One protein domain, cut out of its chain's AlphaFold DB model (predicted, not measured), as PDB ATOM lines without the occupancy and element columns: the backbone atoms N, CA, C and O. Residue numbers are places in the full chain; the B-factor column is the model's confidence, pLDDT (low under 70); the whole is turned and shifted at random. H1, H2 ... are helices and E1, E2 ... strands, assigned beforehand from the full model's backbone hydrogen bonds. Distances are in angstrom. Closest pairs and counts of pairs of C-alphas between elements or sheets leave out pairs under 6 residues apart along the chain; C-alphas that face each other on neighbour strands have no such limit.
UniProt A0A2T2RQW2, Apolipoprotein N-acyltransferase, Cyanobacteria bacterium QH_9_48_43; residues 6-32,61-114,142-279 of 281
ATOM      1  N   VAL A   6     -18.762 -19.264  -4.408       48.03
ATOM      2  CA  VAL A   6     -18.740 -17.856  -4.789       48.03
ATOM      3  C   VAL A   6     -19.194 -17.042  -3.582       48.03
ATOM      4  O   VAL A   6     -20.194 -17.396  -2.962       48.03
ATOM      5  N   ILE A   7     -18.471 -15.985  -3.205       50.09
ATOM      6  CA  ILE A   7     -18.873 -15.147  -2.067       50.09
ATOM      7  C   ILE A   7     -19.979 -14.210  -2.534       50.09
ATOM      8  O   ILE A   7     -19.745 -13.427  -3.446       50.09
ATOM      9  N   ALA A   8     -21.151 -14.274  -1.907       56.56
ATOM     10  CA  ALA A   8     -22.232 -13.321  -2.089       56.56
ATOM     11  C   ALA A   8     -22.245 -12.343  -0.910       56.56
ATOM     12  O   ALA A   8     -22.449 -12.736   0.240       56.56
ATOM     13  N   TRP A   9     -22.035 -11.067  -1.213       49.75
ATOM     14  CA  TRP A   9     -22.341  -9.967  -0.317       49.75
ATOM     15  C   TRP A   9     -23.801  -9.604  -0.480       49.75
ATOM     16  O   TRP A   9     -24.266  -9.400  -1.600       49.75
ATOM     17  N   VAL A  10     -24.500  -9.524   0.636       53.72
ATOM     18  CA  VAL A  10     -25.897  -9.143   0.694       53.72
ATOM     19  C   VAL A  10     -25.987  -7.956   1.630       53.72
ATOM     20  O   VAL A  10     -25.620  -8.051   2.803       53.72
ATOM     21  N   GLY A  11     -26.436  -6.830   1.095       44.88
ATOM     22  CA  GLY A  11     -26.655  -5.630   1.874       44.88
ATOM     23  C   GLY A  11     -27.650  -4.709   1.199       44.88
ATOM     24  O   GLY A  11     -27.897  -4.783  -0.008       44.88
ATOM     25  N   ALA A  12     -28.221  -3.841   2.013       43.84
ATOM     26  CA  ALA A  12     -29.188  -2.862   1.584       43.84
ATOM     27  C   ALA A  12     -28.823  -1.478   2.079       43.84
ATOM     28  O   ALA A  12     -28.394  -1.288   3.217       43.84
ATOM     29  N   PHE A  13     -29.023  -0.509   1.197       43.28
ATOM     30  CA  PHE A  13     -28.886   0.903   1.491       43.28
ATOM     31  C   PHE A  13     -30.244   1.552   1.243       43.28
ATOM     32  O   PHE A  13     -30.781   1.367   0.156       43.28
ATOM     33  N   GLY A  14     -30.800   2.254   2.231       36.28
ATOM     34  CA  GLY A  14     -32.090   2.939   2.140       36.28
ATOM     35  C   GLY A  14     -32.194   4.091   3.128       36.28
ATOM     36  O   GLY A  14     -32.266   3.836   4.323       36.28
ATOM     37  N   ASP A  15     -32.197   5.342   2.671       39.00
ATOM     38  CA  ASP A  15     -32.568   6.509   3.489       39.00
ATOM     39  C   ASP A  15     -34.024   6.895   3.178       39.00
ATOM     40  O   ASP A  15     -34.361   7.203   2.032       39.00
ATOM     41  N   ARG A  16     -34.893   6.863   4.200       37.78
ATOM     42  CA  ARG A  16     -36.330   7.169   4.072       37.78
ATOM     43  C   ARG A  16     -36.600   8.613   3.653       37.78
ATOM     44  O   ARG A  16     -37.684   8.878   3.144       37.78
ATOM     45  N   GLU A  17     -35.660   9.532   3.868       34.44
ATOM     46  CA  GLU A  17     -35.839  10.942   3.504       34.44
ATOM     47  C   GLU A  17     -35.526  11.225   2.027       34.44
ATOM     48  O   GLU A  17     -36.006  12.222   1.491       34.44
ATOM     49  N   THR A  18     -34.741  10.367   1.361       34.94
ATOM     50  CA  THR A  18     -34.191  10.653   0.020       34.94
ATOM     51  C   THR A  18     -34.477   9.592  -1.052       34.94
ATOM     52  O   THR A  18     -34.093   9.797  -2.198       34.94
ATOM     53  N   GLY A  19     -35.165   8.488  -0.727       30.22
ATOM     54  CA  GLY A  19     -35.717   7.544  -1.723       30.22
ATOM     55  C   GLY A  19     -34.715   6.566  -2.363       30.22
ATOM     56  O   GLY A  19     -35.069   5.771  -3.237       30.22
ATOM     57  N   TYR A  20     -33.451   6.563  -1.931       36.41
ATOM     58  CA  TYR A  20     -32.430   5.679  -2.500       36.41
ATOM     59  C   TYR A  20     -32.425   4.313  -1.823       36.41
ATOM     60  O   TYR A  20     -31.683   4.124  -0.863       36.41
ATOM     61  N   SER A  21     -33.215   3.362  -2.331       42.12
ATOM     62  CA  SER A  21     -33.224   1.979  -1.847       42.12
ATOM     63  C   SER A  21     -32.638   1.013  -2.888       42.12
ATOM     64  O   SER A  21     -33.344   0.591  -3.803       42.12
ATOM     65  N   ASN A  22     -31.355   0.658  -2.780       45.91
ATOM     66  CA  ASN A  22     -30.740  -0.316  -3.690       45.91
ATOM     67  C   ASN A  22     -30.384  -1.595  -2.931       45.91
ATOM     68  O   ASN A  22     -29.673  -1.567  -1.924       45.91
ATOM     69  N   SER A  23     -30.864  -2.721  -3.452       51.16
ATOM     70  CA  SER A  23     -30.447  -4.057  -3.037       51.16
ATOM     71  C   SER A  23     -29.159  -4.393  -3.774       51.16
ATOM     72  O   SER A  23     -29.176  -4.568  -4.992       51.16
ATOM     73  N   LEU A  24     -28.044  -4.425  -3.046       51.47
ATOM     74  CA  LEU A  24     -26.717  -4.613  -3.617       51.47
ATOM     75  C   LEU A  24     -26.279  -6.062  -3.417       51.47
ATOM     76  O   LEU A  24     -26.173  -6.534  -2.284       51.47
ATOM     77  N   PHE A  25     -25.952  -6.738  -4.516       53.25
ATOM     78  CA  PHE A  25     -25.115  -7.930  -4.448       53.25
ATOM     79  C   PHE A  25     -23.712  -7.607  -4.940       53.25
ATOM     80  O   PHE A  25     -23.537  -6.957  -5.975       53.25
ATOM     81  N   THR A  26     -22.713  -8.129  -4.236       51.81
ATOM     82  CA  THR A  26     -21.354  -8.255  -4.769       51.81
ATOM     83  C   THR A  26     -20.975  -9.719  -4.771       51.81
ATOM     84  O   THR A  26     -21.174 -10.411  -3.778       51.81
ATOM     85  N   ILE A  27     -20.463 -10.200  -5.899       50.81
ATOM     86  CA  ILE A  27     -20.116 -11.605  -6.078       50.81
ATOM     87  C   ILE A  27     -18.608 -11.703  -6.354       50.81
ATOM     88  O   ILE A  27     -18.125 -11.027  -7.260       50.81
ATOM     89  N   THR A  28     -17.856 -12.497  -5.578       46.81
ATOM     90  CA  THR A  28     -16.395 -12.668  -5.764       46.81
ATOM     91  C   THR A  28     -15.990 -14.144  -5.889       46.81
ATOM     92  O   THR A  28     -16.604 -15.034  -5.294       46.81
ATOM     93  N   SER A  29     -14.954 -14.425  -6.690       36.50
ATOM     94  CA  SER A  29     -14.452 -15.782  -6.984       36.50
ATOM     95  C   SER A  29     -13.379 -16.288  -6.012       36.50
ATOM     96  O   SER A  29     -13.022 -17.465  -6.059       36.50
ATOM     97  N   THR A  30     -12.846 -15.429  -5.144       38.72
ATOM     98  CA  THR A  30     -11.777 -15.762  -4.195       38.72
ATOM     99  C   THR A  30     -12.358 -15.898  -2.790       38.72
ATOM    100  O   THR A  30     -12.762 -14.924  -2.166       38.72
ATOM    101  N   GLY A  31     -12.405 -17.133  -2.287       29.97
ATOM    102  CA  GLY A  31     -12.964 -17.528  -0.987       29.97
ATOM    103  C   GLY A  31     -12.257 -16.985   0.268       29.97
ATOM    104  O   GLY A  31     -12.307 -17.636   1.308       29.97
ATOM    105  N   GLU A  32     -11.576 -15.838   0.216       28.86
ATOM    106  CA  GLU A  32     -10.935 -15.247   1.394       28.86
ATOM    107  C   GLU A  32     -11.885 -14.283   2.120       28.86
ATOM    108  O   GLU A  32     -11.957 -13.089   1.827       28.86
ATOM    109  N   GLN A  61     -14.671   1.072   2.665       35.91
ATOM    110  CA  GLN A  61     -15.012  -0.300   3.044       35.91
ATOM    111  C   GLN A  61     -15.315  -1.166   1.811       35.91
ATOM    112  O   GLN A  61     -14.861  -2.304   1.746       35.91
ATOM    113  N   ALA A  62     -15.988  -0.616   0.793       34.75
ATOM    114  CA  ALA A  62     -16.217  -1.295  -0.484       34.75
ATOM    115  C   ALA A  62     -14.963  -1.359  -1.387       34.75
ATOM    116  O   ALA A  62     -14.792  -2.336  -2.113       34.75
ATOM    117  N   SER A  63     -14.052  -0.372  -1.334       31.41
ATOM    118  CA  SER A  63     -12.842  -0.350  -2.180       31.41
ATOM    119  C   SER A  63     -11.705  -1.261  -1.699       31.41
ATOM    120  O   SER A  63     -10.688  -1.370  -2.379       31.41
ATOM    121  N   GLY A  64     -11.829  -1.886  -0.524       26.31
ATOM    122  CA  GLY A  64     -10.819  -2.793   0.035       26.31
ATOM    123  C   GLY A  64     -10.830  -4.214  -0.549       26.31
ATOM    124  O   GLY A  64      -9.941  -5.007  -0.228       26.31
ATOM    125  N   PHE A  65     -11.814  -4.548  -1.389       32.84
ATOM    126  CA  PHE A  65     -12.004  -5.881  -1.960       32.84
ATOM    127  C   PHE A  65     -11.539  -5.911  -3.424       32.84
ATOM    128  O   PHE A  65     -12.141  -5.289  -4.295       32.84
ATOM    129  N   LEU A  66     -10.447  -6.630  -3.702       27.91
ATOM    130  CA  LEU A  66      -9.924  -6.832  -5.057       27.91
ATOM    131  C   LEU A  66     -10.838  -7.809  -5.836       27.91
ATOM    132  O   LEU A  66     -10.719  -9.023  -5.684       27.91
ATOM    133  N   THR A  67     -11.722  -7.238  -6.663       38.34
ATOM    134  CA  THR A  67     -12.525  -7.844  -7.754       38.34
ATOM    135  C   THR A  67     -13.922  -8.453  -7.423       38.34
ATOM    136  O   THR A  67     -13.969  -9.459  -6.726       38.34
ATOM    137  N   GLU A  68     -15.111  -8.049  -7.943       52.72
ATOM    138  CA  GLU A  68     -15.648  -6.797  -8.551       52.72
ATOM    139  C   GLU A  68     -16.907  -7.087  -9.457       52.72
ATOM    140  O   GLU A  68     -16.766  -7.426 -10.634       52.72
ATOM    141  N   LEU A  69     -18.148  -6.962  -8.952       48.88
ATOM    142  CA  LEU A  69     -19.379  -6.949  -9.780       48.88
ATOM    143  C   LEU A  69     -20.562  -6.405  -8.966       48.88
ATOM    144  O   LEU A  69     -20.783  -6.881  -7.853       48.88
ATOM    145  N   CYS A  70     -21.313  -5.437  -9.491       52.50
ATOM    146  CA  CYS A  70     -22.471  -4.858  -8.800       52.50
ATOM    147  C   CYS A  70     -23.757  -5.212  -9.521       52.50
ATOM    148  O   CYS A  70     -23.879  -5.045 -10.735       52.50
ATOM    149  N   LEU A  71     -24.703  -5.703  -8.734       58.12
ATOM    150  CA  LEU A  71     -26.082  -5.879  -9.137       58.12
ATOM    151  C   LEU A  71     -26.855  -4.653  -8.682       58.12
ATOM    152  O   LEU A  71     -27.101  -4.488  -7.490       58.12
ATOM    153  N   VAL A  72     -27.204  -3.797  -9.637       54.50
ATOM    154  CA  VAL A  72     -28.081  -2.654  -9.389       54.50
ATOM    155  C   VAL A  72     -29.466  -3.027  -9.890       54.50
ATOM    156  O   VAL A  72     -29.650  -3.274 -11.083       54.50
ATOM    157  N   ALA A  73     -30.430  -3.068  -8.975       53.84
ATOM    158  CA  ALA A  73     -31.833  -2.922  -9.328       53.84
ATOM    159  C   ALA A  73     -32.158  -1.422  -9.233       53.84
ATOM    160  O   ALA A  73     -32.057  -0.884  -8.130       53.84
ATOM    161  N   PRO A  74     -32.456  -0.715 -10.339       44.38
ATOM    162  CA  PRO A  74     -32.764   0.703 -10.271       44.38
ATOM    163  C   PRO A  74     -34.035   0.925  -9.442       44.38
ATOM    164  O   PRO A  74     -35.039   0.223  -9.605       44.38
ATOM    165  N   SER A  75     -33.969   1.903  -8.536       39.97
ATOM    166  CA  SER A  75     -35.132   2.427  -7.817       39.97
ATOM    167  C   SER A  75     -36.157   2.972  -8.819       39.97
ATOM    168  O   SER A  75     -35.799   3.613  -9.805       39.97
ATOM    169  N   GLN A  76     -37.436   2.694  -8.565       43.72
ATOM    170  CA  GLN A  76     -38.570   2.921  -9.470       43.72
ATOM    171  C   GLN A  76     -38.902   4.403  -9.749       43.72
ATOM    172  O   GLN A  76     -39.823   4.672 -10.515       43.72
ATOM    173  N   GLU A  77     -38.198   5.369  -9.155       36.22
ATOM    174  CA  GLU A  77     -38.648   6.769  -9.156       36.22
ATOM    175  C   GLU A  77     -38.165   7.635 -10.326       36.22
ATOM    176  O   GLU A  77     -38.826   8.621 -10.646       36.22
ATOM    177  N   GLU A  78     -37.102   7.271 -11.046       31.59
ATOM    178  CA  GLU A  78     -36.634   8.083 -12.177       31.59
ATOM    179  C   GLU A  78     -36.754   7.327 -13.511       31.59
ATOM    180  O   GLU A  78     -36.008   6.394 -13.809       31.59
ATOM    181  N   SER A  79     -37.679   7.795 -14.357       28.52
ATOM    182  CA  SER A  79     -37.783   7.554 -15.813       28.52
ATOM    183  C   SER A  79     -38.623   6.387 -16.354       28.52
ATOM    184  O   SER A  79     -38.476   6.049 -17.529       28.52
ATOM    185  N   GLY A  80     -39.543   5.785 -15.587       35.69
ATOM    186  CA  GLY A  80     -40.386   4.702 -16.134       35.69
ATOM    187  C   GLY A  80     -39.553   3.534 -16.679       35.69
ATOM    188  O   GLY A  80     -39.969   2.834 -17.609       35.69
ATOM    189  N   SER A  81     -38.346   3.381 -16.129       37.16
ATOM    190  CA  SER A  81     -37.401   2.368 -16.540       37.16
ATOM    191  C   SER A  81     -37.869   1.008 -16.002       37.16
ATOM    192  O   SER A  81     -38.347   0.907 -14.868       37.16
ATOM    193  N   PRO A  82     -37.831  -0.039 -16.837       45.78
ATOM    194  CA  PRO A  82     -38.206  -1.396 -16.442       45.78
ATOM    195  C   PRO A  82     -37.509  -1.829 -15.143       45.78
ATOM    196  O   PRO A  82     -36.349  -1.498 -14.906       45.78
ATOM    197  N   SER A  83     -38.231  -2.565 -14.287       62.31
ATOM    198  CA  SER A  83     -37.675  -3.194 -13.086       62.31
ATOM    199  C   SER A  83     -36.613  -4.203 -13.520       62.31
ATOM    200  O   SER A  83     -36.912  -5.352 -13.841       62.31
ATOM    201  N   GLU A  84     -35.377  -3.745 -13.619       66.38
ATOM    202  CA  GLU A  84     -34.285  -4.497 -14.222       66.38
ATOM    203  C   GLU A  84     -33.228  -4.844 -13.204       66.38
ATOM    204  O   GLU A  84     -33.115  -4.236 -12.149       66.38
ATOM    205  N   LEU A  85     -32.439  -5.850 -13.529       66.62
ATOM    206  CA  LEU A  85     -31.259  -6.206 -12.781       66.62
ATOM    207  C   LEU A  85     -30.072  -6.105 -13.725       66.62
ATOM    208  O   LEU A  85     -29.962  -6.871 -14.685       66.62
ATOM    209  N   LEU A  86     -29.206  -5.131 -13.461       67.75
ATOM    210  CA  LEU A  86     -28.021  -4.869 -14.263       67.75
ATOM    211  C   LEU A  86     -26.790  -5.418 -13.563       67.75
ATOM    212  O   LEU A  86     -26.572  -5.168 -12.380       67.75
ATOM    213  N   LEU A  87     -25.984  -6.147 -14.323       67.00
ATOM    214  CA  LEU A  87     -24.678  -6.623 -13.915       67.00
ATOM    215  C   LEU A  87     -23.628  -5.664 -14.457       67.00
ATOM    216  O   LEU A  87     -23.404  -5.613 -15.668       67.00
ATOM    217  N   LEU A  88     -23.004  -4.902 -13.568       57.94
ATOM    218  CA  LEU A  88     -22.068  -3.850 -13.949       57.94
ATOM    219  C   LEU A  88     -20.635  -4.206 -13.559       57.94
ATOM    220  O   LEU A  88     -20.429  -4.804 -12.494       57.94
ATOM    221  N   PRO A  89     -19.641  -3.795 -14.367       49.75
ATOM    222  CA  PRO A  89     -18.268  -3.822 -13.944       49.75
ATOM    223  C   PRO A  89     -18.074  -2.913 -12.729       49.75
ATOM    224  O   PRO A  89     -18.750  -1.897 -12.560       49.75
ATOM    225  N   PRO A  90     -17.088  -3.244 -11.904       55.88
ATOM    226  CA  PRO A  90     -16.765  -2.546 -10.660       55.88
ATOM    227  C   PRO A  90     -16.570  -1.046 -10.737       55.88
ATOM    228  O   PRO A  90     -17.020  -0.302  -9.865       55.88
ATOM    229  N   ALA A  91     -15.888  -0.602 -11.789       45.09
ATOM    230  CA  ALA A  91     -15.614   0.801 -12.024       45.09
ATOM    231  C   ALA A  91     -16.913   1.599 -12.230       45.09
ATOM    232  O   ALA A  91     -16.949   2.793 -11.942       45.09
ATOM    233  N   SER A  92     -17.985   0.935 -12.673       49.03
ATOM    234  CA  SER A  92     -19.289   1.534 -12.951       49.03
ATOM    235  C   SER A  92     -20.266   1.469 -11.775       49.03
ATOM    236  O   SER A  92     -21.310   2.109 -11.827       49.03
ATOM    237  N   CYS A  93     -19.928   0.771 -10.687       51.25
ATOM    238  CA  CYS A  93     -20.802   0.578  -9.522       51.25
ATOM    239  C   CYS A  93     -21.105   1.860  -8.733       51.25
ATOM    240  O   CYS A  93     -22.041   1.880  -7.939       51.25
ATOM    241  N   PHE A  94     -20.295   2.907  -8.918       48.34
ATOM    242  CA  PHE A  94     -20.335   4.144  -8.128       48.34
ATOM    243  C   PHE A  94     -20.379   5.413  -8.987       48.34
ATOM    244  O   PHE A  94     -20.152   6.512  -8.473       48.34
ATOM    245  N   LEU A  95     -20.619   5.279 -10.295       38.81
ATOM    246  CA  LEU A  95     -20.712   6.434 -11.181       38.81
ATOM    247  C   LEU A  95     -22.130   7.025 -11.105       38.81
ATOM    248  O   LEU A  95     -23.098   6.285 -11.274       38.81
ATOM    249  N   PRO A  96     -22.282   8.337 -10.838       40.00
ATOM    250  CA  PRO A  96     -23.575   8.998 -10.964       40.00
ATOM    251  C   PRO A  96     -24.070   8.887 -12.412       40.00
ATOM    252  O   PRO A  96     -23.269   8.969 -13.347       40.00
ATOM    253  N   SER A  97     -25.383   8.706 -12.581       41.50
ATOM    254  CA  SER A  97     -26.057   8.350 -13.843       41.50
ATOM    255  C   SER A  97     -25.813   9.311 -15.016       41.50
ATOM    256  O   SER A  97     -26.144   8.982 -16.151       41.50
ATOM    257  N   GLU A  98     -25.214  10.481 -14.790       40.62
ATOM    258  CA  GLU A  98     -25.209  11.560 -15.775       40.62
ATOM    259  C   GLU A  98     -24.036  11.591 -16.772       40.62
ATOM    260  O   GLU A  98     -24.111  12.399 -17.697       40.62
ATOM    261  N   ARG A  99     -22.949  10.796 -16.664       40.94
ATOM    262  CA  ARG A  99     -21.751  11.101 -17.499       40.94
ATOM    263  C   ARG A  99     -20.856  10.001 -18.086       40.94
ATOM    264  O   ARG A  99     -19.760  10.329 -18.537       40.94
ATOM    265  N   SER A 100     -21.285   8.752 -18.224       40.72
ATOM    266  CA  SER A 100     -20.496   7.777 -19.009       40.72
ATOM    267  C   SER A 100     -21.341   6.617 -19.513       40.72
ATOM    268  O   SER A 100     -22.200   6.144 -18.776       40.72
ATOM    269  N   GLU A 101     -21.069   6.136 -20.731       51.69
ATOM    270  CA  GLU A 101     -21.547   4.832 -21.202       51.69
ATOM    271  C   GLU A 101     -21.138   3.769 -20.176       51.69
ATOM    272  O   GLU A 101     -19.957   3.467 -19.999       51.69
ATOM    273  N   VAL A 102     -22.116   3.267 -19.427       58.09
ATOM    274  CA  VAL A 102     -21.905   2.193 -18.464       58.09
ATOM    275  C   VAL A 102     -21.872   0.887 -19.247       58.09
ATOM    276  O   VAL A 102     -22.852   0.522 -19.893       58.09
ATOM    277  N   GLU A 103     -20.743   0.186 -19.203       65.50
ATOM    278  CA  GLU A 103     -20.644  -1.165 -19.747       65.50
ATOM    279  C   GLU A 103     -21.548  -2.099 -18.924       65.50
ATOM    280  O   GLU A 103     -21.490  -2.114 -17.698       65.50
ATOM    281  N   ILE A 104     -22.423  -2.856 -19.588       70.12
ATOM    282  CA  ILE A 104     -23.351  -3.794 -18.945       70.12
ATOM    283  C   ILE A 104     -22.900  -5.209 -19.307       70.12
ATOM    284  O   ILE A 104     -22.965  -5.597 -20.472       70.12
ATOM    285  N   PHE A 105     -22.477  -5.999 -18.316       74.88
ATOM    286  CA  PHE A 105     -22.096  -7.401 -18.525       74.88
ATOM    287  C   PHE A 105     -23.302  -8.288 -18.821       74.88
ATOM    288  O   PHE A 105     -23.235  -9.205 -19.637       74.88
ATOM    289  N   SER A 106     -24.402  -8.047 -18.113       81.00
ATOM    290  CA  SER A 106     -25.646  -8.786 -18.274       81.00
ATOM    291  C   SER A 106     -26.812  -7.966 -17.755       81.00
ATOM    292  O   SER A 106     -26.651  -7.097 -16.897       81.00
ATOM    293  N   ARG A 107     -27.997  -8.257 -18.274       84.06
ATOM    294  CA  ARG A 107     -29.242  -7.585 -17.926       84.06
ATOM    295  C   ARG A 107     -30.338  -8.624 -17.805       84.06
ATOM    296  O   ARG A 107     -30.400  -9.557 -18.605       84.06
ATOM    297  N   TYR A 108     -31.178  -8.449 -16.799       84.75
ATOM    298  CA  TYR A 108     -32.391  -9.221 -16.623       84.75
ATOM    299  C   TYR A 108     -33.571  -8.275 -16.415       84.75
ATOM    300  O   TYR A 108     -33.555  -7.451 -15.505       84.75
ATOM    301  N   ASP A 109     -34.609  -8.435 -17.226       87.12
ATOM    302  CA  ASP A 109     -35.816  -7.618 -17.182       87.12
ATOM    303  C   ASP A 109     -36.927  -8.386 -16.460       87.12
ATOM    304  O   ASP A 109     -37.246  -9.521 -16.833       87.12
ATOM    305  N   LYS A 110     -37.555  -7.794 -15.437       87.06
ATOM    306  CA  LYS A 110     -38.601  -8.462 -14.648       87.06
ATOM    307  C   LYS A 110     -39.737  -8.980 -15.530       87.06
ATOM    308  O   LYS A 110     -40.361  -8.247 -16.294       87.06
ATOM    309  N   VAL A 111     -40.034 -10.269 -15.405       90.62
ATOM    310  CA  VAL A 111     -41.032 -11.001 -16.193       90.62
ATOM    311  C   VAL A 111     -42.402 -10.955 -15.517       90.62
ATOM    312  O   VAL A 111     -43.421 -10.835 -16.202       90.62
ATOM    313  N   LYS A 112     -42.464 -11.085 -14.182       89.44
ATOM    314  CA  LYS A 112     -43.732 -11.009 -13.428       89.44
ATOM    315  C   LYS A 112     -43.908  -9.642 -12.797       89.44
ATOM    316  O   LYS A 112     -43.388  -9.382 -11.716       89.44
ATOM    317  N   LEU A 113     -44.684  -8.803 -13.471       84.62
ATOM    318  CA  LEU A 113     -44.999  -7.471 -12.981       84.62
ATOM    319  C   LEU A 113     -46.082  -7.498 -11.895       84.62
ATOM    320  O   LEU A 113     -46.979  -8.346 -11.919       84.62
ATOM    321  N   VAL A 114     -46.011  -6.543 -10.972       81.81
ATOM    322  CA  VAL A 114     -47.001  -6.317  -9.916       81.81
ATOM    323  C   VAL A 114     -48.240  -5.645 -10.521       81.81
ATOM    324  O   VAL A 114     -48.143  -4.520 -11.027       81.81
ATOM    325  N   PRO A 142     -43.285  -6.375 -19.405       84.88
ATOM    326  CA  PRO A 142     -42.655  -7.571 -18.876       84.88
ATOM    327  C   PRO A 142     -41.473  -7.989 -19.756       84.88
ATOM    328  O   PRO A 142     -41.559  -7.960 -20.987       84.88
ATOM    329  N   GLY A 143     -40.399  -8.430 -19.109       86.62
ATOM    330  CA  GLY A 143     -39.241  -9.035 -19.751       86.62
ATOM    331  C   GLY A 143     -39.548 -10.379 -20.415       86.62
ATOM    332  O   GLY A 143     -40.605 -10.991 -20.225       86.62
ATOM    333  N   ASN A 144     -38.588 -10.884 -21.191       91.31
ATOM    334  CA  ASN A 144     -38.747 -12.155 -21.890       91.31
ATOM    335  C   ASN A 144     -38.675 -13.345 -20.900       91.31
ATOM    336  O   ASN A 144     -37.646 -13.543 -20.257       91.31
ATOM    337  N   PRO A 145     -39.693 -14.226 -20.806       91.19
ATOM    338  CA  PRO A 145     -39.669 -15.393 -19.913       91.19
ATOM    339  C   PRO A 145     -38.611 -16.456 -20.272       91.19
ATOM    340  O   PRO A 145     -38.465 -17.453 -19.556       91.19
ATOM    341  N   THR A 146     -37.923 -16.320 -21.410       92.88
ATOM    342  CA  THR A 146     -36.824 -17.195 -21.839       92.88
ATOM    343  C   THR A 146     -35.440 -16.585 -21.677       92.88
ATOM    344  O   THR A 146     -34.471 -17.253 -22.030       92.88
ATOM    345  N   GLN A 147     -35.341 -15.356 -21.167       92.75
ATOM    346  CA  GLN A 147     -34.057 -14.709 -20.931       92.75
ATOM    347  C   GLN A 147     -33.210 -15.488 -19.916       92.75
ATOM    348  O   GLN A 147     -33.725 -16.249 -19.089       92.75
ATOM    349  N   THR A 148     -31.902 -15.291 -19.995       92.81
ATOM    350  CA  THR A 148     -30.918 -15.879 -19.089       92.81
ATOM    351  C   THR A 148     -30.044 -14.777 -18.534       92.81
ATOM    352  O   THR A 148     -29.657 -13.880 -19.278       92.81
ATOM    353  N   PHE A 149     -29.695 -14.882 -17.257       90.69
ATOM    354  CA  PHE A 149     -28.797 -13.941 -16.613       90.69
ATOM    355  C   PHE A 149     -27.430 -14.598 -16.416       90.69
ATOM    356  O   PHE A 149     -27.248 -15.460 -15.554       90.69
ATOM    357  N   GLU A 150     -26.494 -14.254 -17.298       90.31
ATOM    358  CA  GLU A 150     -25.139 -14.807 -17.300       90.31
ATOM    359  C   GLU A 150     -24.235 -13.931 -16.440       90.31
ATOM    360  O   GLU A 150     -24.176 -12.718 -16.618       90.31
ATOM    361  N   THR A 151     -23.501 -14.546 -15.520       83.06
ATOM    362  CA  THR A 151     -22.496 -13.847 -14.718       83.06
ATOM    363  C   THR A 151     -21.124 -14.473 -14.959       83.06
ATOM    364  O   THR A 151     -21.052 -15.653 -15.319       83.06
ATOM    365  N   PRO A 152     -20.014 -13.761 -14.686       77.31
ATOM    366  CA  PRO A 152     -18.672 -14.352 -14.703       77.31
ATOM    367  C   PRO A 152     -18.527 -15.599 -13.811       77.31
ATOM    368  O   PRO A 152     -17.608 -16.398 -13.986       77.31
ATOM    369  N   PHE A 153     -19.441 -15.784 -12.855       78.31
ATOM    370  CA  PHE A 153     -19.419 -16.867 -11.878       78.31
ATOM    371  C   PHE A 153     -20.351 -18.029 -12.240       78.31
ATOM    372  O   PHE A 153     -20.267 -19.085 -11.616       78.31
ATOM    373  N   GLY A 154     -21.194 -17.877 -13.261       86.88
ATOM    374  CA  GLY A 154     -22.171 -18.876 -13.689       86.88
ATOM    375  C   GLY A 154     -23.520 -18.266 -14.052       86.88
ATOM    376  O   GLY A 154     -23.763 -17.074 -13.842       86.88
ATOM    377  N   LYS A 155     -24.417 -19.097 -14.581       93.94
ATOM    378  CA  LYS A 155     -25.774 -18.669 -14.934       93.94
ATOM    379  C   LYS A 155     -26.616 -18.547 -13.671       93.94
ATOM    380  O   LYS A 155     -26.821 -19.539 -12.975       93.94
ATOM    381  N   ALA A 156     -27.140 -17.367 -13.385       93.31
ATOM    382  CA  ALA A 156     -27.976 -17.136 -12.216       93.31
ATOM    383  C   ALA A 156     -29.466 -17.309 -12.546       93.31
ATOM    384  O   ALA A 156     -29.930 -17.020 -13.649       93.31
ATOM    385  N   ILE A 157     -30.212 -17.797 -11.560       96.12
ATOM    386  CA  ILE A 157     -31.670 -17.738 -11.508       96.12
ATOM    387  C   ILE A 157     -32.026 -16.422 -10.827       96.12
ATOM    388  O   ILE A 157     -31.558 -16.171  -9.719       96.12
ATOM    389  N   VAL A 158     -32.853 -15.600 -11.462       93.25
ATOM    390  CA  VAL A 158     -33.249 -14.294 -10.930       93.25
ATOM    391  C   VAL A 158     -34.732 -14.296 -10.575       93.25
ATOM    392  O   VAL A 158     -35.570 -14.725 -11.373       93.25
ATOM    393  N   GLY A 159     -35.047 -13.814  -9.376       91.38
ATOM    394  CA  GLY A 159     -36.414 -13.537  -8.942       91.38
ATOM    395  C   GLY A 159     -36.501 -12.163  -8.297       91.38
ATOM    396  O   GLY A 159     -36.124 -12.001  -7.141       91.38
ATOM    397  N   ILE A 160     -36.986 -11.169  -9.041       89.12
ATOM    398  CA  ILE A 160     -37.109  -9.798  -8.541       89.12
ATOM    399  C   ILE A 160     -38.410  -9.646  -7.752       89.12
ATOM    400  O   ILE A 160     -39.500  -9.692  -8.331       89.12
ATOM    401  N   CYS A 161     -38.296  -9.376  -6.449       84.88
ATOM    402  CA  CYS A 161     -39.409  -9.023  -5.566       84.88
ATOM    403  C   CYS A 161     -40.605  -9.990  -5.707       84.88
ATOM    404  O   CYS A 161     -40.528 -11.154  -5.320       84.88
ATOM    405  N   TYR A 162     -41.692  -9.527  -6.325       86.75
ATOM    406  CA  TYR A 162     -42.930 -10.268  -6.568       86.75
ATOM    407  C   TYR A 162     -42.758 -11.562  -7.385       86.75
ATOM    408  O   TYR A 162     -43.586 -12.469  -7.292       86.75
ATOM    409  N   GLU A 163     -41.677 -11.702  -8.160       92.06
ATOM    410  CA  GLU A 163     -41.384 -12.937  -8.900       92.06
ATOM    411  C   GLU A 163     -41.222 -14.154  -7.984       92.06
ATOM    412  O   GLU A 163     -41.573 -15.261  -8.402       92.06
ATOM    413  N   THR A 164     -40.791 -13.954  -6.731       92.25
ATOM    414  CA  THR A 164     -40.702 -14.990  -5.690       92.25
ATOM    415  C   THR A 164     -42.040 -15.710  -5.457       92.25
ATOM    416  O   THR A 164     -42.050 -16.870  -5.057       92.25
ATOM    417  N   ALA A 165     -43.190 -15.119  -5.789       94.44
ATOM    418  CA  ALA A 165     -44.481 -15.807  -5.691       94.44
ATOM    419  C   ALA A 165     -44.708 -16.897  -6.765       94.44
ATOM    420  O   ALA A 165     -45.665 -17.666  -6.678       94.44
ATOM    421  N   PHE A 166     -43.858 -16.991  -7.796       96.44
ATOM    422  CA  PHE A 166     -44.093 -17.838  -8.969       96.44
ATOM    423  C   PHE A 166     -43.061 -18.968  -9.092       96.44
ATOM    424  O   PHE A 166     -42.133 -18.875  -9.888       96.44
ATOM    425  N   ALA A 167     -43.263 -20.097  -8.405       96.69
ATOM    426  CA  ALA A 167     -42.333 -21.243  -8.427       96.69
ATOM    427  C   ALA A 167     -41.932 -21.714  -9.843       96.69
ATOM    428  O   ALA A 167     -40.758 -21.957 -10.137       96.69
ATOM    429  N   LYS A 168     -42.884 -21.722 -10.792       96.62
ATOM    430  CA  LYS A 168     -42.619 -22.104 -12.192       96.62
ATOM    431  C   LYS A 168     -41.571 -21.216 -12.879       96.62
ATOM    432  O   LYS A 168     -40.925 -21.654 -13.831       96.62
ATOM    433  N   HIS A 169     -41.420 -19.973 -12.428       96.94
ATOM    434  CA  HIS A 169     -40.414 -19.034 -12.918       96.94
ATOM    435  C   HIS A 169     -38.996 -19.516 -12.592       96.94
ATOM    436  O   HIS A 169     -38.173 -19.660 -13.498       96.94
ATOM    437  N   PHE A 170     -38.747 -19.877 -11.331       97.94
ATOM    438  CA  PHE A 170     -37.471 -20.427 -10.864       97.94
ATOM    439  C   PHE A 170     -37.196 -21.794 -11.491       97.94
ATOM    440  O   PHE A 170     -36.113 -22.021 -12.032       97.94
ATOM    441  N   GLN A 171     -38.217 -22.656 -11.539       97.75
ATOM    442  CA  GLN A 171     -38.143 -23.979 -12.159       97.75
ATOM    443  C   GLN A 171     -37.647 -23.924 -13.608       97.75
ATOM    444  O   GLN A 171     -36.781 -24.704 -14.008       97.75
ATOM    445  N   ARG A 172     -38.179 -22.997 -14.416       97.38
ATOM    446  CA  ARG A 172     -37.786 -22.842 -15.826       97.38
ATOM    447  C   ARG A 172     -36.352 -22.347 -15.977       97.38
ATOM    448  O   ARG A 172     -35.659 -22.798 -16.886       97.38
ATOM    449  N   GLN A 173     -35.902 -21.438 -15.116       97.94
ATOM    450  CA  GLN A 173     -34.521 -20.956 -15.132       97.94
ATOM    451  C   GLN A 173     -33.540 -22.058 -14.696       97.94
ATOM    452  O   GLN A 173     -32.529 -22.275 -15.365       97.94
ATOM    453  N   ALA A 174     -33.880 -22.839 -13.663       98.06
ATOM    454  CA  ALA A 174     -33.106 -24.009 -13.239       98.06
ATOM    455  C   ALA A 174     -33.009 -25.077 -14.346       98.06
ATOM    456  O   ALA A 174     -31.926 -25.603 -14.618       98.06
ATOM    457  N   ALA A 175     -34.115 -25.354 -15.046       97.50
ATOM    458  CA  ALA A 175     -34.146 -26.290 -16.172       97.50
ATOM    459  C   ALA A 175     -33.273 -25.830 -17.358       97.50
ATOM    460  O   ALA A 175     -32.779 -26.656 -18.119       97.50
ATOM    461  N   ARG A 176     -33.033 -24.518 -17.497       96.69
ATOM    462  CA  ARG A 176     -32.137 -23.916 -18.507       96.69
ATOM    463  C   ARG A 176     -30.685 -23.762 -18.037       96.69
ATOM    464  O   ARG A 176     -29.893 -23.065 -18.679       96.69
ATOM    465  N   GLY A 177     -30.333 -24.416 -16.932       97.00
ATOM    466  CA  GLY A 177     -28.970 -24.474 -16.415       97.00
ATOM    467  C   GLY A 177     -28.621 -23.383 -15.409       97.00
ATOM    468  O   GLY A 177     -27.439 -23.183 -15.166       97.00
ATOM    469  N   GLY A 178     -29.602 -22.679 -14.832       97.44
ATOM    470  CA  GLY A 178     -29.349 -21.767 -13.716       97.44
ATOM    471  C   GLY A 178     -28.739 -22.501 -12.516       97.44
ATOM    472  O   GLY A 178     -29.170 -23.610 -12.181       97.44
ATOM    473  N   GLU A 179     -27.728 -21.895 -11.894       97.19
ATOM    474  CA  GLU A 179     -26.771 -22.558 -11.001       97.19
ATOM    475  C   GLU A 179     -26.849 -22.124  -9.535       97.19
ATOM    476  O   GLU A 179     -26.399 -22.850  -8.648       97.19
ATOM    477  N   PHE A 180     -27.438 -20.961  -9.281       95.81
ATOM    478  CA  PHE A 180     -27.724 -20.375  -7.969       95.81
ATOM    479  C   PHE A 180     -28.822 -19.317  -8.139       95.81
ATOM    480  O   PHE A 180     -29.092 -18.897  -9.265       95.81
ATOM    481  N   ILE A 181     -29.477 -18.915  -7.053       95.25
ATOM    482  CA  ILE A 181     -30.598 -17.969  -7.054       95.25
ATOM    483  C   ILE A 181     -30.147 -16.620  -6.488       95.25
ATOM    484  O   ILE A 181     -29.532 -16.568  -5.422       95.25
ATOM    485  N   LEU A 182     -30.501 -15.545  -7.188       92.25
ATOM    486  CA  LEU A 182     -30.368 -14.159  -6.754       92.25
ATOM    487  C   LEU A 182     -31.756 -13.517  -6.680       92.25
ATOM    488  O   LEU A 182     -32.494 -13.499  -7.669       92.25
ATOM    489  N   GLY A 183     -32.103 -12.990  -5.509       89.06
ATOM    490  CA  GLY A 183     -33.398 -12.364  -5.254       89.06
ATOM    491  C   GLY A 183     -33.264 -10.929  -4.757       89.06
ATOM    492  O   GLY A 183     -33.316 -10.719  -3.547       89.06
ATOM    493  N   PRO A 184     -33.053  -9.928  -5.629       85.25
ATOM    494  CA  PRO A 184     -33.184  -8.535  -5.223       85.25
ATOM    495  C   PRO A 184     -34.663  -8.207  -4.976       85.25
ATOM    496  O   PRO A 184     -35.534  -8.578  -5.766       85.25
ATOM    497  N   SER A 185     -34.965  -7.476  -3.909       80.31
ATOM    498  CA  SER A 185     -36.321  -6.981  -3.652       80.31
ATOM    499  C   SER A 185     -36.327  -5.586  -3.040       80.31
ATOM    500  O   SER A 185     -35.355  -5.174  -2.407       80.31
ATOM    501  N   ASN A 186     -37.456  -4.903  -3.207       76.12
ATOM    502  CA  ASN A 186     -37.868  -3.758  -2.411       76.12
ATOM    503  C   ASN A 186     -39.143  -4.172  -1.664       76.12
ATOM    504  O   ASN A 186     -40.147  -4.476  -2.309       76.12
ATOM    505  N   ASP A 187     -39.084  -4.215  -0.332       71.69
ATOM    506  CA  ASP A 187     -40.220  -4.612   0.506       71.69
ATOM    507  C   ASP A 187     -40.834  -3.416   1.288       71.69
ATOM    508  O   ASP A 187     -41.686  -3.629   2.149       71.69
ATOM    509  N   ASP A 188     -40.481  -2.162   0.953       68.94
ATOM    510  CA  ASP A 188     -40.850  -0.933   1.697       68.94
ATOM    511  C   ASP A 188     -42.356  -0.719   1.837       68.94
ATOM    512  O   ASP A 188     -42.838  -0.182   2.836       68.94
ATOM    513  N   HIS A 189     -43.105  -1.107   0.809       67.81
ATOM    514  CA  HIS A 189     -44.541  -0.855   0.726       67.81
ATOM    515  C   HIS A 189     -45.380  -1.874   1.508       67.81
ATOM    516  O   HIS A 189     -46.601  -1.722   1.581       67.81
ATOM    517  N   TYR A 190     -44.763  -2.920   2.066       72.62
ATOM    518  CA  TYR A 190     -45.480  -4.045   2.658       72.62
ATOM    519  C   TYR A 190     -45.375  -4.096   4.186       72.62
ATOM    520  O   TYR A 190     -44.426  -3.618   4.799       72.62
ATOM    521  N   SER A 191     -46.372  -4.720   4.819       81.62
ATOM    522  CA  SER A 191     -46.347  -5.012   6.255       81.62
ATOM    523  C   SER A 191     -45.280  -6.050   6.602       81.62
ATOM    524  O   SER A 191     -44.940  -6.895   5.779       81.62
ATOM    525  N   GLU A 192     -44.851  -6.079   7.862       78.75
ATOM    526  CA  GLU A 192     -43.819  -6.992   8.393       78.75
ATOM    527  C   GLU A 192     -44.079  -8.492   8.132       78.75
ATOM    528  O   GLU A 192     -43.158  -9.307   8.112       78.75
ATOM    529  N   THR A 193     -45.331  -8.880   7.886       88.00
ATOM    530  CA  THR A 193     -45.712 -10.249   7.515       88.00
ATOM    531  C   THR A 193     -45.236 -10.659   6.121       88.00
ATOM    532  O   THR A 193     -44.929 -11.831   5.904       88.00
ATOM    533  N   MET A 194     -45.166  -9.724   5.175       87.69
ATOM    534  CA  MET A 194     -44.822 -10.007   3.781       87.69
ATOM    535  C   MET A 194     -43.346 -10.377   3.594       87.69
ATOM    536  O   MET A 194     -43.100 -11.405   2.963       87.69
ATOM    537  N   PRO A 195     -42.358  -9.664   4.179       87.19
ATOM    538  CA  PRO A 195     -40.962 -10.104   4.150       87.19
ATOM    539  C   PRO A 195     -40.771 -11.532   4.673       87.19
ATOM    540  O   PRO A 195     -40.014 -12.308   4.090       87.19
ATOM    541  N   ALA A 196     -41.493 -11.920   5.731       92.69
ATOM    542  CA  ALA A 196     -41.440 -13.284   6.259       92.69
ATOM    543  C   ALA A 196     -41.997 -14.319   5.262       92.69
ATOM    544  O   ALA A 196     -41.431 -15.402   5.112       92.69
ATOM    545  N   GLN A 197     -43.080 -13.986   4.553       94.88
ATOM    546  CA  GLN A 197     -43.649 -14.842   3.507       94.88
ATOM    547  C   GLN A 197     -42.740 -14.938   2.278       94.88
ATOM    548  O   GLN A 197     -42.549 -16.036   1.756       94.88
ATOM    549  N   HIS A 198     -42.142 -13.825   1.844       92.44
ATOM    550  CA  HIS A 198     -41.134 -13.821   0.785       92.44
ATOM    551  C   HIS A 198     -39.961 -14.735   1.147       92.44
ATOM    552  O   HIS A 198     -39.645 -15.637   0.378       92.44
ATOM    553  N   HIS A 199     -39.401 -14.597   2.353       95.50
ATOM    554  CA  HIS A 199     -38.309 -15.460   2.810       95.50
ATOM    555  C   HIS A 199     -38.700 -16.944   2.840       95.50
ATOM    556  O   HIS A 199     -37.931 -17.805   2.415       95.50
ATOM    557  N   ALA A 200     -39.916 -17.270   3.289       97.31
ATOM    558  CA  ALA A 200     -40.409 -18.648   3.271       97.31
ATOM    559  C   ALA A 200     -40.490 -19.225   1.845       97.31
ATOM    560  O   ALA A 200     -40.165 -20.394   1.631       97.31
ATOM    561  N   LEU A 201     -40.881 -18.413   0.861       97.81
ATOM    562  CA  LEU A 201     -40.870 -18.803  -0.547       97.81
ATOM    563  C   LEU A 201     -39.442 -18.974  -1.074       97.81
ATOM    564  O   LEU A 201     -39.172 -19.955  -1.758       97.81
ATOM    565  N   ASP A 202     -38.510 -18.093  -0.709       96.06
ATOM    566  CA  ASP A 202     -37.100 -18.225  -1.090       96.06
ATOM    567  C   ASP A 202     -36.482 -19.529  -0.551       96.06
ATOM    568  O   ASP A 202     -35.723 -20.202  -1.255       96.06
ATOM    569  N   VAL A 203     -36.882 -19.953   0.655       98.50
ATOM    570  CA  VAL A 203     -36.542 -21.275   1.208       98.50
ATOM    571  C   VAL A 203     -37.090 -22.411   0.345       98.50
ATOM    572  O   VAL A 203     -36.348 -23.348   0.039       98.50
ATOM    573  N   MET A 204     -38.351 -22.334  -0.087       98.25
ATOM    574  CA  MET A 204     -38.935 -23.347  -0.972       98.25
ATOM    575  C   MET A 204     -38.222 -23.395  -2.325       98.25
ATOM    576  O   MET A 204     -37.850 -24.480  -2.770       98.25
ATOM    577  N   HIS A 205     -37.925 -22.245  -2.939       98.25
ATOM    578  CA  HIS A 205     -37.217 -22.193  -4.223       98.25
ATOM    579  C   HIS A 205     -35.824 -22.813  -4.140       98.25
ATOM    580  O   HIS A 205     -35.412 -23.509  -5.073       98.25
ATOM    581  N   ALA A 206     -35.109 -22.611  -3.029       98.38
ATOM    582  CA  ALA A 206     -33.813 -23.241  -2.789       98.38
ATOM    583  C   ALA A 206     -33.920 -24.780  -2.747       98.38
ATOM    584  O   ALA A 206     -33.112 -25.471  -3.378       98.38
ATOM    585  N   ILE A 207     -34.942 -25.314  -2.064       98.38
ATOM    586  CA  ILE A 207     -35.202 -26.759  -1.947       98.38
ATOM    587  C   ILE A 207     -35.628 -27.356  -3.292       98.38
ATOM    588  O   ILE A 207     -35.022 -28.313  -3.777       98.38
ATOM    589  N   GLU A 208     -36.668 -26.798  -3.908       97.94
ATOM    590  CA  GLU A 208     -37.300 -27.327  -5.121       97.94
ATOM    591  C   GLU A 208     -36.320 -27.424  -6.294       97.94
ATOM    592  O   GLU A 208     -36.352 -28.381  -7.082       97.94
ATOM    593  N   ASN A 209     -35.417 -26.445  -6.390       98.38
ATOM    594  CA  ASN A 209     -34.454 -26.339  -7.476       98.38
ATOM    595  C   ASN A 209     -33.082 -26.941  -7.134       98.38
ATOM    596  O   ASN A 209     -32.241 -27.039  -8.026       98.38
ATOM    597  N   ASP A 210     -32.846 -27.373  -5.890       98.31
ATOM    598  CA  ASP A 210     -31.529 -27.775  -5.377       98.31
ATOM    599  C   ASP A 210     -30.466 -26.691  -5.649       98.31
ATOM    600  O   ASP A 210     -29.449 -26.933  -6.309       98.31
ATOM    601  N   ARG A 211     -30.743 -25.458  -5.204       97.88
ATOM    602  CA  ARG A 211     -29.902 -24.272  -5.429       97.88
ATOM    603  C   ARG A 211     -29.652 -23.504  -4.144       97.88
ATOM    604  O   ARG A 211     -30.500 -23.446  -3.265       97.88
ATOM    605  N   TRP A 212     -28.470 -22.904  -4.057       97.69
ATOM    606  CA  TRP A 212     -28.213 -21.860  -3.073       97.69
ATOM    607  C   TRP A 212     -28.952 -20.590  -3.482       97.69
ATOM    608  O   TRP A 212     -28.991 -20.280  -4.674       97.69
ATOM    609  N   ALA A 213     -29.512 -19.875  -2.512       95.75
ATOM    610  CA  ALA A 213     -30.223 -18.625  -2.726       95.75
ATOM    611  C   ALA A 213     -29.623 -17.507  -1.875       95.75
ATOM    612  O   ALA A 213     -29.405 -17.677  -0.675       95.75
ATOM    613  N   ALA A 214     -29.382 -16.366  -2.513       93.00
ATOM    614  CA  ALA A 214     -29.016 -15.121  -1.862       93.00
ATOM    615  C   ALA A 214     -30.089 -14.075  -2.172       93.00
ATOM    616  O   ALA A 214     -30.366 -13.779  -3.338       93.00
ATOM    617  N   ARG A 215     -30.696 -13.517  -1.128       89.19
ATOM    618  CA  ARG A 215     -31.709 -12.463  -1.223       89.19
ATOM    619  C   ARG A 215     -31.181 -11.184  -0.612       89.19
ATOM    620  O   ARG A 215     -30.777 -11.219   0.543       89.19
ATOM    621  N   ALA A 216     -31.270 -10.086  -1.352       84.62
ATOM    622  CA  ALA A 216     -30.947  -8.743  -0.884       84.62
ATOM    623  C   ALA A 216     -32.215  -7.885  -0.924       84.62
ATOM    624  O   ALA A 216     -32.868  -7.778  -1.964       84.62
ATOM    625  N   THR A 217     -32.563  -7.284   0.207       78.38
ATOM    626  CA  THR A 217     -33.752  -6.434   0.365       78.38
ATOM    627  C   THR A 217     -33.381  -5.137   1.047       78.38
ATOM    628  O   THR A 217     -32.692  -5.190   2.060       78.38
ATOM    629  N   ASN A 218     -33.936  -4.016   0.595       73.25
ATOM    630  CA  ASN A 218     -33.781  -2.703   1.229       73.25
ATOM    631  C   ASN A 218     -34.229  -2.627   2.709       73.25
ATOM    632  O   ASN A 218     -33.439  -2.245   3.566       73.25
ATOM    633  N   THR A 219     -35.477  -2.984   3.016       73.50
ATOM    634  CA  THR A 219     -36.084  -2.891   4.359       73.50
ATOM    635  C   THR A 219     -36.607  -4.224   4.880       73.50
ATOM    636  O   THR A 219     -36.814  -4.361   6.088       73.50
ATOM    637  N   GLY A 220     -36.802  -5.200   3.990       81.06
ATOM    638  CA  GLY A 220     -37.193  -6.568   4.325       81.06
ATOM    639  C   GLY A 220     -36.039  -7.424   4.858       81.06
ATOM    640  O   GLY A 220     -35.022  -6.917   5.332       81.06
ATOM    641  N   TYR A 221     -36.201  -8.745   4.760       88.00
ATOM    642  CA  TYR A 221     -35.157  -9.702   5.126       88.00
ATOM    643  C   TYR A 221     -34.179  -9.960   3.986       88.00
ATOM    644  O   TYR A 221     -34.530 -10.553   2.961       88.00
ATOM    645  N   SER A 222     -32.923  -9.610   4.228       88.19
ATOM    646  CA  SER A 222     -31.794 -10.115   3.462       88.19
ATOM    647  C   SER A 222     -31.375 -11.466   4.033       88.19
ATOM    648  O   SER A 222     -31.350 -11.631   5.251       88.19
ATOM    649  N   ALA A 223     -31.074 -12.457   3.190       92.50
ATOM    650  CA  ALA A 223     -30.809 -13.813   3.669       92.50
ATOM    651  C   ALA A 223     -29.940 -14.657   2.728       92.50
ATOM    652  O   ALA A 223     -29.934 -14.466   1.510       92.50
ATOM    653  N   ILE A 224     -29.272 -15.654   3.316       95.25
ATOM    654  CA  ILE A 224     -28.590 -16.743   2.606       95.25
ATOM    655  C   ILE A 224     -29.266 -18.064   2.970       95.25
ATOM    656  O   ILE A 224     -29.356 -18.433   4.145       95.25
ATOM    657  N   VAL A 225     -29.720 -18.801   1.958       97.38
ATOM    658  CA  VAL A 225     -30.393 -20.093   2.120       97.38
ATOM    659  C   VAL A 225     -29.689 -21.161   1.296       97.38
ATOM    660  O   VAL A 225     -29.388 -20.975   0.118       97.38
ATOM    661  N   ASN A 226     -29.426 -22.309   1.916       97.81
ATOM    662  CA  ASN A 226     -28.809 -23.435   1.225       97.81
ATOM    663  C   ASN A 226     -29.856 -24.350   0.542       97.81
ATOM    664  O   ASN A 226     -31.040 -24.293   0.877       97.81
ATOM    665  N   PRO A 227     -29.439 -25.274  -0.346       98.06
ATOM    666  CA  PRO A 227     -30.350 -26.163  -1.079       98.06
ATOM    667  C   PRO A 227     -31.181 -27.116  -0.206       98.06
ATOM    668  O   PRO A 227     -32.096 -27.770  -0.693       98.06
ATOM    669  N   ARG A 228     -30.852 -27.248   1.085       97.81
ATOM    670  CA  ARG A 228     -31.627 -28.046   2.049       97.81
ATOM    671  C   ARG A 228     -32.680 -27.207   2.780       97.81
ATOM    672  O   ARG A 228     -33.280 -27.702   3.728       97.81
ATOM    673  N   GLY A 229     -32.854 -25.945   2.390       97.56
ATOM    674  CA  GLY A 229     -33.789 -25.011   3.006       97.56
ATOM    675  C   GLY A 229     -33.329 -24.448   4.346       97.56
ATOM    676  O   GLY A 229     -34.134 -23.885   5.082       97.56
ATOM    677  N   ARG A 230     -32.049 -24.599   4.710       98.25
ATOM    678  CA  ARG A 230     -31.526 -23.978   5.933       98.25
ATOM    679  C   ARG A 230     -31.133 -22.540   5.628       98.25
ATOM    680  O   ARG A 230     -30.241 -22.313   4.812       98.25
ATOM    681  N   THR A 231     -31.758 -21.600   6.325       97.94
ATOM    682  CA  THR A 231     -31.305 -20.209   6.394       97.94
ATOM    683  C   THR A 231     -30.025 -20.154   7.222       97.94
ATOM    684  O   THR A 231     -30.042 -20.473   8.409       97.94
ATOM    685  N   LEU A 232     -28.904 -19.830   6.581       96.12
ATOM    686  CA  LEU A 232     -27.598 -19.731   7.238       96.12
ATOM    687  C   LEU A 232     -27.410 -18.375   7.909       96.12
ATOM    688  O   LEU A 232     -26.807 -18.287   8.976       96.12
ATOM    689  N   TRP A 233     -27.985 -17.343   7.298       95.12
ATOM    690  CA  TRP A 233     -28.026 -15.991   7.819       95.12
ATOM    691  C   TRP A 233     -29.302 -15.287   7.350       95.12
ATOM    692  O   TRP A 233     -29.794 -15.557   6.251       95.12
ATOM    693  N   ILE A 234     -29.820 -14.403   8.201       93.44
ATOM    694  CA  ILE A 234     -30.944 -13.509   7.933       93.44
ATOM    695  C   ILE A 234     -30.696 -12.185   8.667       93.44
ATOM    696  O   ILE A 234     -30.269 -12.206   9.824       93.44
ATOM    697  N   SER A 235     -30.919 -11.057   7.995       88.81
ATOM    698  CA  SER A 235     -30.804  -9.721   8.588       88.81
ATOM    699  C   SER A 235     -31.985  -9.402   9.500       88.81
ATOM    700  O   SER A 235     -33.015 -10.082   9.479       88.81
ATOM    701  N   SER A 236     -31.880  -8.311  10.256       88.19
ATOM    702  CA  SER A 236     -33.074  -7.651  10.790       88.19
ATOM    703  C   SER A 236     -33.771  -6.834   9.689       88.19
ATOM    704  O   SER A 236     -33.199  -6.580   8.626       88.19
ATOM    705  N   MET A 237     -35.028  -6.451   9.924       83.12
ATOM    706  CA  MET A 237     -35.750  -5.519   9.049       83.12
ATOM    707  C   MET A 237     -35.367  -4.077   9.378       83.12
ATOM    708  O   MET A 237     -35.129  -3.749  10.541       83.12
ATOM    709  N   ASN A 238     -35.411  -3.198   8.377       79.31
ATOM    710  CA  ASN A 238     -35.128  -1.763   8.513       79.31
ATOM    711  C   ASN A 238     -33.769  -1.453   9.179       79.31
ATOM    712  O   ASN A 238     -33.624  -0.439   9.866       79.31
ATOM    713  N   THR A 239     -32.776  -2.323   8.995       74.44
ATOM    714  CA  THR A 239     -31.414  -2.147   9.505       74.44
ATOM    715  C   THR A 239     -30.412  -2.152   8.361       74.44
ATOM    716  O   THR A 239     -30.516  -2.932   7.417       74.44
ATOM    717  N   TYR A 240     -29.403  -1.287   8.463       71.69
ATOM    718  CA  TYR A 240     -28.245  -1.365   7.583       71.69
ATOM    719  C   TYR A 240     -27.366  -2.523   8.036       71.69
ATOM    720  O   TYR A 240     -26.708  -2.451   9.076       71.69
ATOM    721  N   GLU A 241     -27.364  -3.590   7.250       72.81
ATOM    722  CA  GLU A 241     -26.532  -4.760   7.481       72.81
ATOM    723  C   GLU A 241     -25.837  -5.166   6.185       72.81
ATOM    724  O   GLU A 241     -26.394  -5.061   5.091       72.81
ATOM    725  N   LEU A 242     -24.597  -5.632   6.328       74.94
ATOM    726  CA  LEU A 242     -23.807  -6.198   5.250       74.94
ATOM    727  C   LEU A 242     -23.308  -7.567   5.701       74.94
ATOM    728  O   LEU A 242     -22.653  -7.687   6.740       74.94
ATOM    729  N   HIS A 243     -23.599  -8.593   4.911       78.56
ATOM    730  CA  HIS A 243     -23.183  -9.958   5.194       78.56
ATOM    731  C   HIS A 243     -22.511 -10.592   3.984       78.56
ATOM    732  O   HIS A 243     -22.967 -10.405   2.861       78.56
ATOM    733  N   ALA A 244     -21.449 -11.358   4.226       80.19
ATOM    734  CA  ALA A 244     -20.733 -12.109   3.203       80.19
ATOM    735  C   ALA A 244     -20.727 -13.595   3.544       80.19
ATOM    736  O   ALA A 244     -20.173 -13.991   4.575       80.19
ATOM    737  N   ASP A 245     -21.258 -14.411   2.640       82.81
ATOM    738  CA  ASP A 245     -21.212 -15.866   2.759       82.81
ATOM    739  C   ASP A 245     -20.874 -16.523   1.419       82.81
ATOM    740  O   ASP A 245     -20.999 -15.914   0.358       82.81
ATOM    741  N   THR A 246     -20.428 -17.775   1.461       83.81
ATOM    742  CA  THR A 246     -20.119 -18.556   0.264       83.81
ATOM    743  C   THR A 246     -21.345 -19.345  -0.182       83.81
ATOM    744  O   THR A 246     -21.826 -20.225   0.528       83.81
ATOM    745  N   ILE A 247     -21.816 -19.081  -1.399       87.75
ATOM    746  CA  ILE A 247     -22.830 -19.886  -2.086       87.75
ATOM    747  C   ILE A 247     -22.166 -20.807  -3.107       87.75
ATOM    748  O   ILE A 247     -21.136 -20.468  -3.681       87.75
ATOM    749  N   TYR A 248     -22.751 -21.973  -3.375       89.50
ATOM    750  CA  TYR A 248     -22.162 -22.941  -4.303       89.50
ATOM    751  C   TYR A 248     -23.039 -23.147  -5.529       89.50
ATOM    752  O   TYR A 248     -24.264 -23.257  -5.438       89.50
ATOM    753  N   ARG A 249     -22.388 -23.262  -6.685       93.38
ATOM    754  CA  ARG A 249     -23.054 -23.581  -7.948       93.38
ATOM    755  C   ARG A 249     -23.529 -25.024  -7.949       93.38
ATOM    756  O   ARG A 249     -22.780 -25.934  -7.592       93.38
ATOM    757  N   ARG A 250     -24.754 -25.248  -8.416       95.25
ATOM    758  CA  ARG A 250     -25.325 -26.588  -8.588       95.25
ATOM    759  C   ARG A 250     -26.047 -26.667  -9.919       95.25
ATOM    760  O   ARG A 250     -26.667 -25.708 -10.341       95.25
ATOM    761  N   GLN A 251     -25.990 -27.813 -10.584       94.81
ATOM    762  CA  GLN A 251     -26.680 -28.031 -11.865       94.81
ATOM    763  C   GLN A 251     -27.641 -29.221 -11.821       94.81
ATOM    764  O   GLN A 251     -28.181 -29.637 -12.848       94.81
ATOM    765  N   THR A 252     -27.891 -29.762 -10.625       97.12
ATOM    766  CA  THR A 252     -28.806 -30.881 -10.416       97.12
ATOM    767  C   THR A 252     -30.174 -30.575 -11.017       97.12
ATOM    768  O   THR A 252     -30.692 -29.464 -10.883       97.12
ATOM    769  N   GLN A 253     -30.754 -31.586 -11.659       97.38
ATOM    770  CA  GLN A 253     -32.102 -31.565 -12.214       97.38
ATOM    771  C   GLN A 253     -33.001 -32.413 -11.307       97.38
ATOM    772  O   GLN A 253     -33.090 -33.630 -11.513       97.38
ATOM    773  N   THR A 254     -33.611 -31.796 -10.287       97.56
ATOM    774  CA  THR A 254     -34.572 -32.462  -9.383       97.56
ATOM    775  C   THR A 254     -35.791 -32.962 -10.170       97.56
ATOM    776  O   THR A 254     -36.013 -32.557 -11.312       97.56
ATOM    777  N   LEU A 255     -36.617 -33.833  -9.578       97.38
ATOM    778  CA  LEU A 255     -37.859 -34.269 -10.235       97.38
ATOM    779  C   LEU A 255     -38.781 -33.080 -10.547       97.38
ATOM    780  O   LEU A 255     -39.408 -33.051 -11.604       97.38
ATOM    781  N   TYR A 256     -38.807 -32.077  -9.666       97.81
ATOM    782  CA  TYR A 256     -39.540 -30.835  -9.892       97.81
ATOM    783  C   TYR A 256     -38.947 -30.019 -11.048       97.81
ATOM    784  O   TYR A 256     -39.674 -29.596 -11.945       97.81
ATOM    785  N   VAL A 257     -37.621 -29.867 -11.109       97.94
ATOM    786  CA  VAL A 257     -36.976 -29.171 -12.233       97.94
ATOM    787  C   VAL A 257     -37.240 -29.892 -13.559       97.94
ATOM    788  O   VAL A 257     -37.484 -29.233 -14.566       97.94
ATOM    789  N   ARG A 258     -37.282 -31.227 -13.575       97.19
ATOM    790  CA  ARG A 258     -37.542 -32.005 -14.798       97.19
ATOM    791  C   ARG A 258     -39.000 -31.962 -15.252       97.19
ATOM    792  O   ARG A 258     -39.253 -31.843 -16.448       97.19
ATOM    793  N   TRP A 259     -39.948 -32.095 -14.326       96.56
ATOM    794  CA  TRP A 259     -41.346 -32.398 -14.665       96.56
ATOM    795  C   TRP A 259     -42.371 -31.416 -14.082       96.56
ATOM    796  O   TRP A 259     -43.561 -31.535 -14.361       96.56
ATOM    797  N   GLY A 260     -41.939 -30.408 -13.323       95.38
ATOM    798  CA  GLY A 260     -42.818 -29.430 -12.681       95.38
ATOM    799  C   GLY A 260     -43.754 -30.071 -11.659       95.38
ATOM    800  O   GLY A 260     -43.349 -30.947 -10.899       95.38
ATOM    801  N   ASP A 261     -45.023 -29.671 -11.677       95.12
ATOM    802  CA  ASP A 261     -46.052 -30.073 -10.705       95.12
ATOM    803  C   ASP A 261     -46.634 -31.477 -10.966       95.12
ATOM    804  O   ASP A 261     -47.800 -31.753 -10.677       95.12
ATOM    805  N   TRP A 262     -45.831 -32.382 -11.540       95.25
ATOM    806  CA  TRP A 262     -46.250 -33.732 -11.932       95.25
ATOM    807  C   TRP A 262     -46.877 -34.504 -10.768       95.25
ATOM    808  O   TRP A 262     -47.885 -35.180 -10.953       95.25
ATOM    809  N   LEU A 263     -46.308 -34.372  -9.563       94.44
ATOM    810  CA  LEU A 263     -46.777 -35.080  -8.375       94.44
ATOM    811  C   LEU A 263     -48.189 -34.628  -7.997       94.44
ATOM    812  O   LEU A 263     -49.049 -35.463  -7.732       94.44
ATOM    813  N   THR A 264     -48.450 -33.321  -8.044       94.50
ATOM    814  CA  THR A 264     -49.774 -32.749  -7.778       94.50
ATOM    815  C   THR A 264     -50.804 -33.283  -8.769       94.50
ATOM    816  O   THR A 264     -51.870 -33.736  -8.360       94.50
ATOM    817  N   LEU A 265     -50.477 -33.301 -10.065       95.56
ATOM    818  CA  LEU A 265     -51.379 -33.818 -11.100       95.56
ATOM    819  C   LEU A 265     -51.669 -35.316 -10.922       95.56
ATOM    820  O   LEU A 265     -52.816 -35.738 -11.064       95.56
ATOM    821  N   VAL A 266     -50.656 -36.112 -10.566       97.06
ATOM    822  CA  VAL A 266     -50.821 -37.548 -10.291       97.06
ATOM    823  C   VAL A 266     -51.722 -37.773  -9.078       97.06
ATOM    824  O   VAL A 266     -52.657 -38.567  -9.158       97.06
ATOM    825  N   LEU A 267     -51.490 -37.062  -7.973       97.12
ATOM    826  CA  LEU A 267     -52.291 -37.207  -6.754       97.12
ATOM    827  C   LEU A 267     -53.745 -36.772  -6.963       97.12
ATOM    828  O   LEU A 267     -54.652 -37.461  -6.497       97.12
ATOM    829  N   LEU A 268     -53.982 -35.688  -7.705       97.31
ATOM    830  CA  LEU A 268     -55.336 -35.266  -8.073       97.31
ATOM    831  C   LEU A 268     -56.037 -36.310  -8.950       97.31
ATOM    832  O   LEU A 268     -57.201 -36.622  -8.710       97.31
ATOM    833  N   GLY A 269     -55.328 -36.892  -9.922       97.12
ATOM    834  CA  GLY A 269     -55.861 -37.967 -10.760       97.12
ATOM    835  C   GLY A 269     -56.238 -39.209  -9.951       97.12
ATOM    836  O   GLY A 269     -57.345 -39.725 -10.090       97.12
ATOM    837  N   LEU A 270     -55.354 -39.658  -9.055       96.88
ATOM    838  CA  LEU A 270     -55.619 -40.793  -8.166       96.88
ATOM    839  C   LEU A 270     -56.779 -40.511  -7.204       96.88
ATOM    840  O   LEU A 270     -57.627 -41.378  -7.005       96.88
ATOM    841  N   GLY A 271     -56.847 -39.300  -6.647       96.88
ATOM    842  CA  GLY A 271     -57.941 -38.871  -5.778       96.88
ATOM    843  C   GLY A 271     -59.287 -38.860  -6.500       96.88
ATOM    844  O   GLY A 271     -60.268 -39.380  -5.973       96.88
ATOM    845  N   ALA A 272     -59.328 -38.350  -7.734       96.12
ATOM    846  CA  ALA A 272     -60.530 -38.371  -8.561       96.12
ATOM    847  C   ALA A 272     -60.977 -39.809  -8.871       96.12
ATOM    848  O   ALA A 272     -62.149 -40.135  -8.692       96.12
ATOM    849  N   ILE A 273     -60.055 -40.694  -9.270       96.06
ATOM    850  CA  ILE A 273     -60.361 -42.113  -9.517       96.06
ATOM    851  C   ILE A 273     -60.902 -42.774  -8.245       96.06
ATOM    852  O   ILE A 273     -61.931 -43.448  -8.294       96.06
ATOM    853  N   GLY A 274     -60.246 -42.553  -7.103       95.62
ATOM    854  CA  GLY A 274     -60.683 -43.076  -5.810       95.62
ATOM    855  C   GLY A 274     -62.087 -42.600  -5.431       95.62
ATOM    856  O   GLY A 274     -62.901 -43.406  -4.989       95.62
ATOM    857  N   TRP A 275     -62.402 -41.327  -5.680       94.56
ATOM    858  CA  TRP A 275     -63.743 -40.775  -5.482       94.56
ATOM    859  C   TRP A 275     -64.783 -41.462  -6.372       94.56
ATOM    860  O   TRP A 275     -65.805 -41.930  -5.875       94.56
ATOM    861  N   PHE A 276     -64.522 -41.584  -7.675       93.00
ATOM    862  CA  PHE A 276     -65.460 -42.211  -8.614       93.00
ATOM    863  C   PHE A 276     -65.707 -43.697  -8.327       93.00
ATOM    864  O   PHE A 276     -66.831 -44.165  -8.492       93.00
ATOM    865  N   VAL A 277     -64.685 -44.440  -7.895       93.25
ATOM    866  CA  VAL A 277     -64.807 -45.874  -7.574       93.25
ATOM    867  C   VAL A 277     -65.406 -46.097  -6.181       93.25
ATOM    868  O   VAL A 277     -66.122 -47.073  -5.974       93.25
ATOM    869  N   GLY A 278     -65.120 -45.209  -5.226       83.62
ATOM    870  CA  GLY A 278     -65.543 -45.316  -3.828       83.62
ATOM    871  C   GLY A 278     -66.894 -44.673  -3.503       83.62
ATOM    872  O   GLY A 278     -67.378 -44.851  -2.388       83.62
ATOM    873  N   SER A 279     -67.507 -43.941  -4.439       72.94
ATOM    874  CA  SER A 279     -68.858 -43.390  -4.280       72.94
ATOM    875  C   SER A 279     -69.886 -44.536  -4.242       72.94
ATOM    876  O   SER A 279     -70.077 -45.183  -5.277       72.94
TER     877      SER A 279
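Overview. This is residues 6 to 32, 61 to 114 and 142 to 279 of the 281 residues of the protein "Apolipoprotein N-acyltransferase" of Cyanobacteria bacterium QH_9_48_43 (UniProt A0A2T2RQW2). Two strongly twisted six-stranded sheets lie face to face as a sandwich, and H2 and H3 cover the second sheet's other face, with the short H1 on that same face beside the strands. H5 sticks out from this body as an arm, its residues 264 to 278 standing free. Printed are 219 residues with five named helices and twelve named strands, in the order E1 E2 E3 E4 E5 E6 E7 H1 H2 E8 H3 E9 E10 E11 E12 H4 H5, of mixed class. The first sheet, E5 E4 E3 E2 E1 E12, is antiparallel; the second, E6 E7 E8 E9 E10 E11, is mixed. The whole is compact, with a radius of gyration of the C-alphas of 18.6 A, and spans 71 by 36 by 32 A.

Arrangement. Look first at E6, residues 149 to 151, E7, 154 to 158, E8, 180 to 185, E9, 213 to 217, E10, 223 to 225, and E11, 231 to 234. E8 and E9 are parallel, with N 183 and O 214 within hydrogen-bond range at 2.9 A. E9 E10 E11 is a meander, each strand the antiparallel neighbour of the one before; N 213 and O 225 are 2.9 A apart, N 232 and O 224 2.8 A. On one face, making two layers with this sheet, find H2, residues 167 to 175, over E7 at a height of 9.0 A, and H3, 193 to 209, at 8.9 A. H1, residues 161 to 165, is on the same face, over none of the strands. E7, H1 H2, E8 and E8, H3, E9 are strand-helix-strand units, parallel neighbours joined through helices, with right-handed crossovers. H3, the hub, touches H1, H2 and H4, residues 255 to 259; its closest C-alphas to H2 are Asn 209 and Ala 174, 6.4 A. H5, residues 262 to 278, touches no helix. In the other sheet, E1, residues 6 to 14, and E2, 21 to 28, form a hairpin, with N 9 and O 26 2.8 A apart. E3, residues 70 to 72, E4, 84 to 88, and E5, 106 to 109, form a meander; N 86 and O 72 are 3.0 A apart, N 85 and O 108 2.8 A. E12, residues 242 to 248, is an edge strand. Across the sandwich, the closest C-alphas of E2 and E9, Ser 23 and Ala 216, are 5.2 A apart. Every O i to N i+4 pair is within hydrogen-bond range in H2, H3, H4 and H5; H1 has 0 of 1, but 2 of 2 O i to N i+3 pairs.

Along the chain. Find C-alpha 6 at (-18.740, -17.856, -4.789); from there E1 runs 25.7 A. H3 runs 24.7 A, and H5 23.9 A to C-alpha 278 at (-65.543, -45.316, -3.828).

Size, cuts and confidence. Without residues 264 to 279 the body spans 51 by 36 by 34 A. Residues 33 to 60 and 115 to 141 are not printed; the C-alpha gaps are 15.6 A and 10.0 A. The links E3 to E4 and E4 to E5 are long. Confidence is under 70 at residues 6 to 32, 61 to 103 and 188 to 189.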